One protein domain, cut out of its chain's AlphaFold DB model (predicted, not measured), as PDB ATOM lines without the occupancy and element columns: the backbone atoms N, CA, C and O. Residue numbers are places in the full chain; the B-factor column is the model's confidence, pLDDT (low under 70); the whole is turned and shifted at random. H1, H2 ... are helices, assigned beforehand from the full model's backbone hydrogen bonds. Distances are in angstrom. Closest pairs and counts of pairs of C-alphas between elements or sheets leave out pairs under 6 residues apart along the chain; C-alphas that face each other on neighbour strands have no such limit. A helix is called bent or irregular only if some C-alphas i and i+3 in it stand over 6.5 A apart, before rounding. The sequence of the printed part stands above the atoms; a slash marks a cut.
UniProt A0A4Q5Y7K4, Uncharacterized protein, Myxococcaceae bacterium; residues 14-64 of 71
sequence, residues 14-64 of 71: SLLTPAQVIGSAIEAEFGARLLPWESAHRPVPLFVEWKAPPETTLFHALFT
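AT A GLANCE: This is residues 14 to 64 of the 71 residues of an uncharacterized protein of Myxococcaceae bacterium (UniProt A0A4Q5Y7K4). A long helix, H1, and the very short helix H2 lie at one end of an open chain, and a long link, residues 41 to 57, runs from there to the small helix H3 at the other end, with no shared core. The printed part has 51 residues with three named helices, in the order H1, H2, H3, and no named strand; the class is all helix. It is extended, with a radius of gyration of the C-alphas of 19.2 A, and spans 48 by 26 by 25 A.

HOW THE PARTS SIT: H1, residues 14 to 30, is apart from H2, residues 37 to 40. H3, residues 58 to 63, is apart from both. Every O i to N i+4 pair is within hydrogen-bond range in H3, and 12 of 13 are in H1; H2 is too short for such a pair.

IN THESE COORDINATES: H1 begins at C-alpha 14 (41.204, -35.747, -9.722) and is 25.5 A long; it is irregular, with C-alphas 14 and 17 7.2 A apart. H2 measures 5.1 A. H3 measures 8.9 A and ends at C-alpha 63 (20.360, -40.321, 25.263).

THE WHOLE: The C-alphas farthest apart, of Ser 14 and Glu 55, are 49.3 A apart. The printed part has no cut. The link from H1 to H2 is short; that from H2 to H3 is long. Residues 45 to 64 have pLDDT under 70.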
ATOM      1  N   SER A  14      40.631 -34.586 -10.415       92.50
ATOM      2  CA  SER A  14      41.204 -35.747  -9.722       92.50
ATOM      3  C   SER A  14      40.161 -36.761  -9.239       92.50
ATOM      4  O   SER A  14      40.503 -37.918  -8.997       92.50
ATOM      5  N   LEU A  15      38.899 -36.348  -9.101       89.06
ATOM      6  CA  LEU A  15      37.796 -37.173  -8.618       89.06
ATOM      7  C   LEU A  15      36.875 -37.676  -9.735       89.06
ATOM      8  O   LEU A  15      36.023 -38.517  -9.455       89.06
ATOM      9  N   LEU A  16      37.063 -37.253 -10.991       89.25
ATOM     10  CA  LEU A  16      36.206 -37.678 -12.104       89.25
ATOM     11  C   LEU A  16      36.238 -39.197 -12.309       89.25
ATOM     12  O   LEU A  16      35.187 -39.836 -12.338       89.25
ATOM     13  N   THR A  17      37.432 -39.788 -12.393       92.88
ATOM     14  CA  THR A  17      37.580 -41.236 -12.607       92.88
ATOM     15  C   THR A  17      37.031 -42.052 -11.428       92.88
ATOM     16  O   THR A  17      36.216 -42.945 -11.665       92.88
ATOM     17  N   PRO A  18      37.380 -41.755 -10.157       93.62
ATOM     18  CA  PRO A  18      36.746 -42.414  -9.013       93.62
ATOM     19  C   PRO A  18      35.218 -42.282  -8.996       93.62
ATOM     20  O   PRO A  18      34.528 -43.269  -8.746       93.62
ATOM     21  N   ALA A  19      34.678 -41.097  -9.300       89.25
ATOM     22  CA  ALA A  19      33.236 -40.866  -9.319       89.25
ATOM     23  C   ALA A  19      32.530 -41.710 -10.388       89.25
ATOM     24  O   ALA A  19      31.472 -42.274 -10.119       89.25
ATOM     25  N   GLN A  20      33.129 -41.855 -11.573       90.44
ATOM     26  CA  GLN A  20      32.594 -42.707 -12.637       90.44
ATOM     27  C   GLN A  20      32.582 -44.188 -12.243       90.44
ATOM     28  O   GLN A  20      31.583 -44.873 -12.468       90.44
ATOM     29  N   VAL A  21      33.664 -44.682 -11.630       95.62
ATOM     30  CA  VAL A  21      33.766 -46.082 -11.180       95.62
ATOM     31  C   VAL A  21      32.721 -46.388 -10.110       95.62
ATOM     32  O   VAL A  21      31.979 -47.361 -10.232       95.62
ATOM     33  N   ILE A  22      32.628 -45.536  -9.086       93.62
ATOM     34  CA  ILE A  22      31.659 -45.701  -7.996       93.62
ATOM     35  C   ILE A  22      30.228 -45.575  -8.529       93.62
ATOM     36  O   ILE A  22      29.383 -46.402  -8.197       93.62
ATOM     37  N   GLY A  23      29.962 -44.587  -9.388       92.06
ATOM     38  CA  GLY A  23      28.656 -44.398 -10.017       92.06
ATOM     39  C   GLY A  23      28.207 -45.643 -10.778       92.06
ATOM     40  O   GLY A  23      27.122 -46.153 -10.527       92.06
ATOM     41  N   SER A  24      29.085 -46.198 -11.616       93.44
ATOM     42  CA  SER A  24      28.795 -47.410 -12.395       93.44
ATOM     43  C   SER A  24      28.487 -48.618 -11.500       93.44
ATOM     44  O   SER A  24      27.593 -49.404 -11.804       93.44
ATOM     45  N   ALA A  25      29.201 -48.759 -10.379       95.94
ATOM     46  CA  ALA A  25      28.947 -49.825  -9.411       95.94
ATOM     47  C   ALA A  25      27.572 -49.675  -8.734       95.94
ATOM     48  O   ALA A  25      26.848 -50.656  -8.596       95.94
ATOM     49  N   ILE A  26      27.188 -48.450  -8.361       94.81
ATOM     50  CA  ILE A  26      25.874 -48.159  -7.768       94.81
ATOM     51  C   ILE A  26      24.747 -48.456  -8.763       94.81
ATOM     52  O   ILE A  26      23.738 -49.054  -8.393       94.81
ATOM     53  N   GLU A  27      24.905 -48.056 -10.024       94.56
ATOM     54  CA  GLU A  27      23.908 -48.328 -11.063       94.56
ATOM     55  C   GLU A  27      23.696 -49.831 -11.268       94.56
ATOM     56  O   GLU A  27      22.553 -50.287 -11.330       94.56
ATOM     57  N   ALA A  28      24.783 -50.605 -11.315       95.56
ATOM     58  CA  ALA A  28      24.729 -52.051 -11.491       95.56
ATOM     59  C   ALA A  28      24.096 -52.776 -10.291       95.56
ATOM     60  O   ALA A  28      23.283 -53.676 -10.490       95.56
ATOM     61  N   GLU A  29      24.448 -52.377  -9.067       97.25
ATOM     62  CA  GLU A  29      23.990 -53.041  -7.841       97.25
ATOM     63  C   GLU A  29      22.529 -52.710  -7.510       97.25
ATOM     64  O   GLU A  29      21.743 -53.584  -7.151       97.25
ATOM     65  N   PHE A  30      22.142 -51.440  -7.647       94.75
ATOM     66  CA  PHE A  30      20.846 -50.951  -7.169       94.75
ATOM     67  C   PHE A  30      19.826 -50.713  -8.290       94.75
ATOM     68  O   PHE A  30      18.719 -50.246  -8.021       94.75
ATOM     69  N   GLY A  31      20.183 -50.982  -9.553       89.94
ATOM     70  CA  GLY A  31      19.343 -50.646 -10.709       89.94
ATOM     71  C   GLY A  31      19.099 -49.138 -10.854       89.94
ATOM     72  O   GLY A  31      18.119 -48.717 -11.475       89.94
ATOM     73  N   ALA A  32      19.963 -48.325 -10.243       88.38
ATOM     74  CA  ALA A  32      19.904 -46.873 -10.300       88.38
ATOM     75  C   ALA A  32      20.391 -46.361 -11.664       88.38
ATOM     76  O   ALA A  32      21.017 -47.085 -12.437       88.38
ATOM     77  N   ARG A  33      20.099 -45.093 -11.969       88.25
ATOM     78  CA  ARG A  33      20.637 -44.399 -13.146       88.25
ATOM     79  C   ARG A  33      21.035 -42.986 -12.780       88.25
ATOM     80  O   ARG A  33      20.289 -42.299 -12.078       88.25
ATOM     81  N   LEU A  34      22.167 -42.544 -13.308       86.12
ATOM     82  CA  LEU A  34      22.606 -41.167 -13.211       86.12
ATOM     83  C   LEU A  34      21.548 -40.234 -13.807       86.12
ATOM     84  O   LEU A  34      21.068 -40.421 -14.928       86.12
ATOM     85  N   LEU A  35      21.185 -39.212 -13.037       86.19
ATOM     86  CA  LEU A  35      20.267 -38.184 -13.496       86.19
ATOM     87  C   LEU A  35      20.985 -37.201 -14.430       86.19
ATOM     88  O   LEU A  35      22.149 -36.871 -14.188       86.19
ATOM     89  N   PRO A  36      20.288 -36.666 -15.450       85.50
ATOM     90  CA  PRO A  36      20.795 -35.543 -16.226       85.50
ATOM     91  C   PRO A  36      21.162 -34.372 -15.317       85.50
ATOM     92  O   PRO A  36      20.479 -34.108 -14.317       85.50
ATOM     93  N   TRP A  37      22.217 -33.651 -15.687       79.38
ATOM     94  CA  TRP A  37      22.762 -32.547 -14.902       79.38
ATOM     95  C   TRP A  37      21.693 -31.516 -14.524       79.38
ATOM     96  O   TRP A  37      21.598 -31.112 -13.365       79.38
ATOM     97  N   GLU A  38      20.835 -31.161 -15.480       82.81
ATOM     98  CA  GLU A  38      19.763 -30.174 -15.342       82.81
ATOM     99  C   GLU A  38      18.721 -30.591 -14.298       82.81
ATOM    100  O   GLU A  38      18.112 -29.744 -13.647       82.81
ATOM    101  N   SER A  39      18.519 -31.901 -14.133       83.38
ATOM    102  CA  SER A  39      17.591 -32.453 -13.145       83.38
ATOM    103  C   SER A  39      18.241 -32.547 -11.768       83.38
ATOM    104  O   SER A  39      17.623 -32.158 -10.780       83.38
ATOM    105  N   ALA A  40      19.495 -33.005 -11.702       81.69
ATOM    106  CA  ALA A  40      20.240 -33.146 -10.452       81.69
ATOM    107  C   ALA A  40      20.529 -31.795  -9.771       81.69
ATOM    108  O   ALA A  40      20.530 -31.707  -8.548       81.69
ATOM    109  N   HIS A  41      20.741 -30.737 -10.561       74.75
ATOM    110  CA  HIS A  41      21.070 -29.398 -10.056       74.75
ATOM    111  C   HIS A  41      19.848 -28.538  -9.764       74.75
ATOM    112  O   HIS A  41      19.988 -27.406  -9.301       74.75
ATOM    113  N   ARG A  42      18.643 -29.046 -10.032       79.94
ATOM    114  CA  ARG A  42      17.424 -28.324  -9.708       79.94
ATOM    115  C   ARG A  42      17.259 -28.306  -8.187       79.94
ATOM    116  O   ARG A  42      17.110 -29.374  -7.598       79.94
ATOM    117  N   PRO A  43      17.226 -27.128  -7.535       73.38
ATOM    118  CA  PRO A  43      16.965 -27.066  -6.106       73.38
ATOM    119  C   PRO A  43      15.583 -27.653  -5.825       73.38
ATOM    120  O   PRO A  43      14.572 -27.142  -6.316       73.38
ATOM    121  N   VAL A  44      15.535 -28.736  -5.056       71.31
ATOM    122  CA  VAL A  44      14.278 -29.308  -4.573       71.31
ATOM    123  C   VAL A  44      14.015 -28.724  -3.187       71.31
ATOM    124  O   VAL A  44      14.885 -28.822  -2.319       71.31
ATOM    125  N   PRO A  45      12.853 -28.092  -2.948       68.00
ATOM    126  CA  PRO A  45      12.518 -27.616  -1.618       68.00
ATOM    127  C   PRO A  45      12.385 -28.813  -0.670       68.00
ATOM    128  O   PRO A  45      11.495 -29.649  -0.824       68.00
ATOM    129  N   LEU A  46      13.282 -28.895   0.312       64.12
ATOM    130  CA  LEU A  46      13.148 -29.821   1.429       64.12
ATOM    131  C   LEU A  46      12.134 -29.236   2.409       64.12
ATOM    132  O   LEU A  46      12.418 -28.270   3.119       64.12
ATOM    133  N   PHE A  47      10.938 -29.813   2.435       65.56
ATOM    134  CA  PHE A  47       9.948 -29.507   3.456       65.56
ATOM    135  C   PHE A  47      10.225 -30.387   4.671       65.56
ATOM    136  O   PHE A  47       9.947 -31.583   4.660       65.56
ATOM    137  N   VAL A  48      10.804 -29.794   5.712       62.97
ATOM    138  CA  VAL A  48      10.917 -30.448   7.017       62.97
ATOM    139  C   VAL A  48       9.635 -30.146   7.778       62.97
ATOM    140  O   VAL A  48       9.434 -29.030   8.259       62.97
ATOM    141  N   GLU A  49       8.744 -31.129   7.855       64.12
ATOM    142  CA  GLU A  49       7.624 -31.061   8.785       64.12
ATOM    143  C   GLU A  49       8.169 -31.276  10.198       64.12
ATOM    144  O   GLU A  49       8.710 -32.335  10.526       64.12
ATOM    145  N   TRP A  50       8.040 -30.254  11.043       57.19
ATOM    146  CA  TRP A  50       8.323 -30.391  12.463       57.19
ATOM    147  C   TRP A  50       7.261 -31.287  13.088       57.19
ATOM    148  O   TRP A  50       6.202 -30.821  13.505       57.19
ATOM    149  N   LYS A  51       7.546 -32.586  13.179       66.88
ATOM    150  CA  LYS A  51       6.822 -33.439  14.114       66.88
ATOM    151  C   LYS A  51       7.239 -33.027  15.517       66.88
ATOM    152  O   LYS A  51       8.429 -33.048  15.837       66.88
ATOM    153  N   ALA A  52       6.264 -32.627  16.336       66.25
ATOM    154  CA  ALA A  52       6.491 -32.513  17.769       66.25
ATOM    155  C   ALA A  52       7.120 -33.836  18.228       66.25
ATOM    156  O   ALA A  52       6.629 -34.896  17.813       66.25
ATOM    157  N   PRO A  53       8.218 -33.805  19.002       61.62
ATOM    158  CA  PRO A  53       8.742 -35.039  19.550       61.62
ATOM    159  C   PRO A  53       7.584 -35.722  20.296       61.62
ATOM    160  O   PRO A  53       6.847 -35.027  21.005       61.62
ATOM    161  N   PRO A  54       7.366 -37.043  20.120       64.69
ATOM    162  CA  PRO A  54       6.445 -37.768  20.999       64.69
ATOM    163  C   PRO A  54       6.852 -37.454  22.441       64.69
ATOM    164  O   PRO A  54       8.041 -37.226  22.620       64.69
ATOM    165  N   GLU A  55       5.921 -37.391  23.407       62.75
ATOM    166  CA  GLU A  55       6.101 -37.021  24.837       62.75
ATOM    167  C   GLU A  55       7.364 -37.635  25.487       62.75
ATOM    168  O   GLU A  55       7.326 -38.559  26.296       62.75
ATOM    169  N   THR A  56       8.524 -37.140  25.091       59.66
ATOM    170  CA  THR A  56       9.848 -37.652  25.388       59.66
ATOM    171  C   THR A  56      10.561 -36.455  25.947       59.66
ATOM    172  O   THR A  56      10.660 -35.389  25.335       59.66
ATOM    173  N   THR A  57      10.970 -36.592  27.198       60.22
ATOM    174  CA  THR A  57      11.684 -35.525  27.876       60.22
ATOM    175  C   THR A  57      12.956 -35.206  27.090       60.22
ATOM    176  O   THR A  57      13.507 -36.063  26.398       60.22
ATOM    177  N   LEU A  58      13.469 -33.981  27.224       59.75
ATOM    178  CA  LEU A  58      14.718 -33.544  26.578       59.75
ATOM    179  C   LEU A  58      15.890 -34.514  26.855       59.75
ATOM    180  O   LEU A  58      16.823 -34.623  26.069       59.75
ATOM    181  N   PHE A  59      15.796 -35.274  27.950       58.03
ATOM    182  CA  PHE A  59      16.708 -36.349  28.313       58.03
ATOM    183  C   PHE A  59      16.574 -37.601  27.422       58.03
ATOM    184  O   PHE A  59      17.578 -38.180  27.036       58.03
ATOM    185  N   HIS A  60      15.366 -38.013  27.033       54.56
ATOM    186  CA  HIS A  60      15.187 -39.129  26.096       54.56
ATOM    187  C   HIS A  60      15.826 -38.816  24.734       54.56
ATOM    188  O   HIS A  60      16.653 -39.581  24.252       54.56
ATOM    189  N   ALA A  61      15.545 -37.644  24.158       59.69
ATOM    190  CA  ALA A  61      16.058 -37.270  22.836       59.69
ATOM    191  C   ALA A  61      17.597 -37.213  22.751       59.69
ATOM    192  O   ALA A  61      18.167 -37.481  21.697       59.69
ATOM    193  N   LEU A  62      18.272 -36.871  23.855       61.31
ATOM    194  CA  LEU A  62      19.733 -36.767  23.899       61.31
ATOM    195  C   LEU A  62      20.437 -38.101  24.190       61.31
ATOM    196  O   LEU A  62      21.626 -38.219  23.897       61.31
ATOM    197  N   PHE A  63      19.735 -39.092  24.753       59.47
ATOM    198  CA  PHE A  63      20.360 -40.321  25.263       59.47
ATOM    199  C   PHE A  63      19.791 -41.633  24.698       59.47
ATOM    200  O   PHE A  63      20.407 -42.677  24.909       59.47
ATOM    201  N   THR A  64      18.695 -41.627  23.931       54.25
ATOM    202  CA  THR A  64      18.233 -42.817  23.192       54.25
ATOM    203  C   THR A  64      18.476 -42.665  21.694       54.25
ATOM    204  O   THR A  64      17.630 -42.180  20.950       54.25
TER     205      THR A  64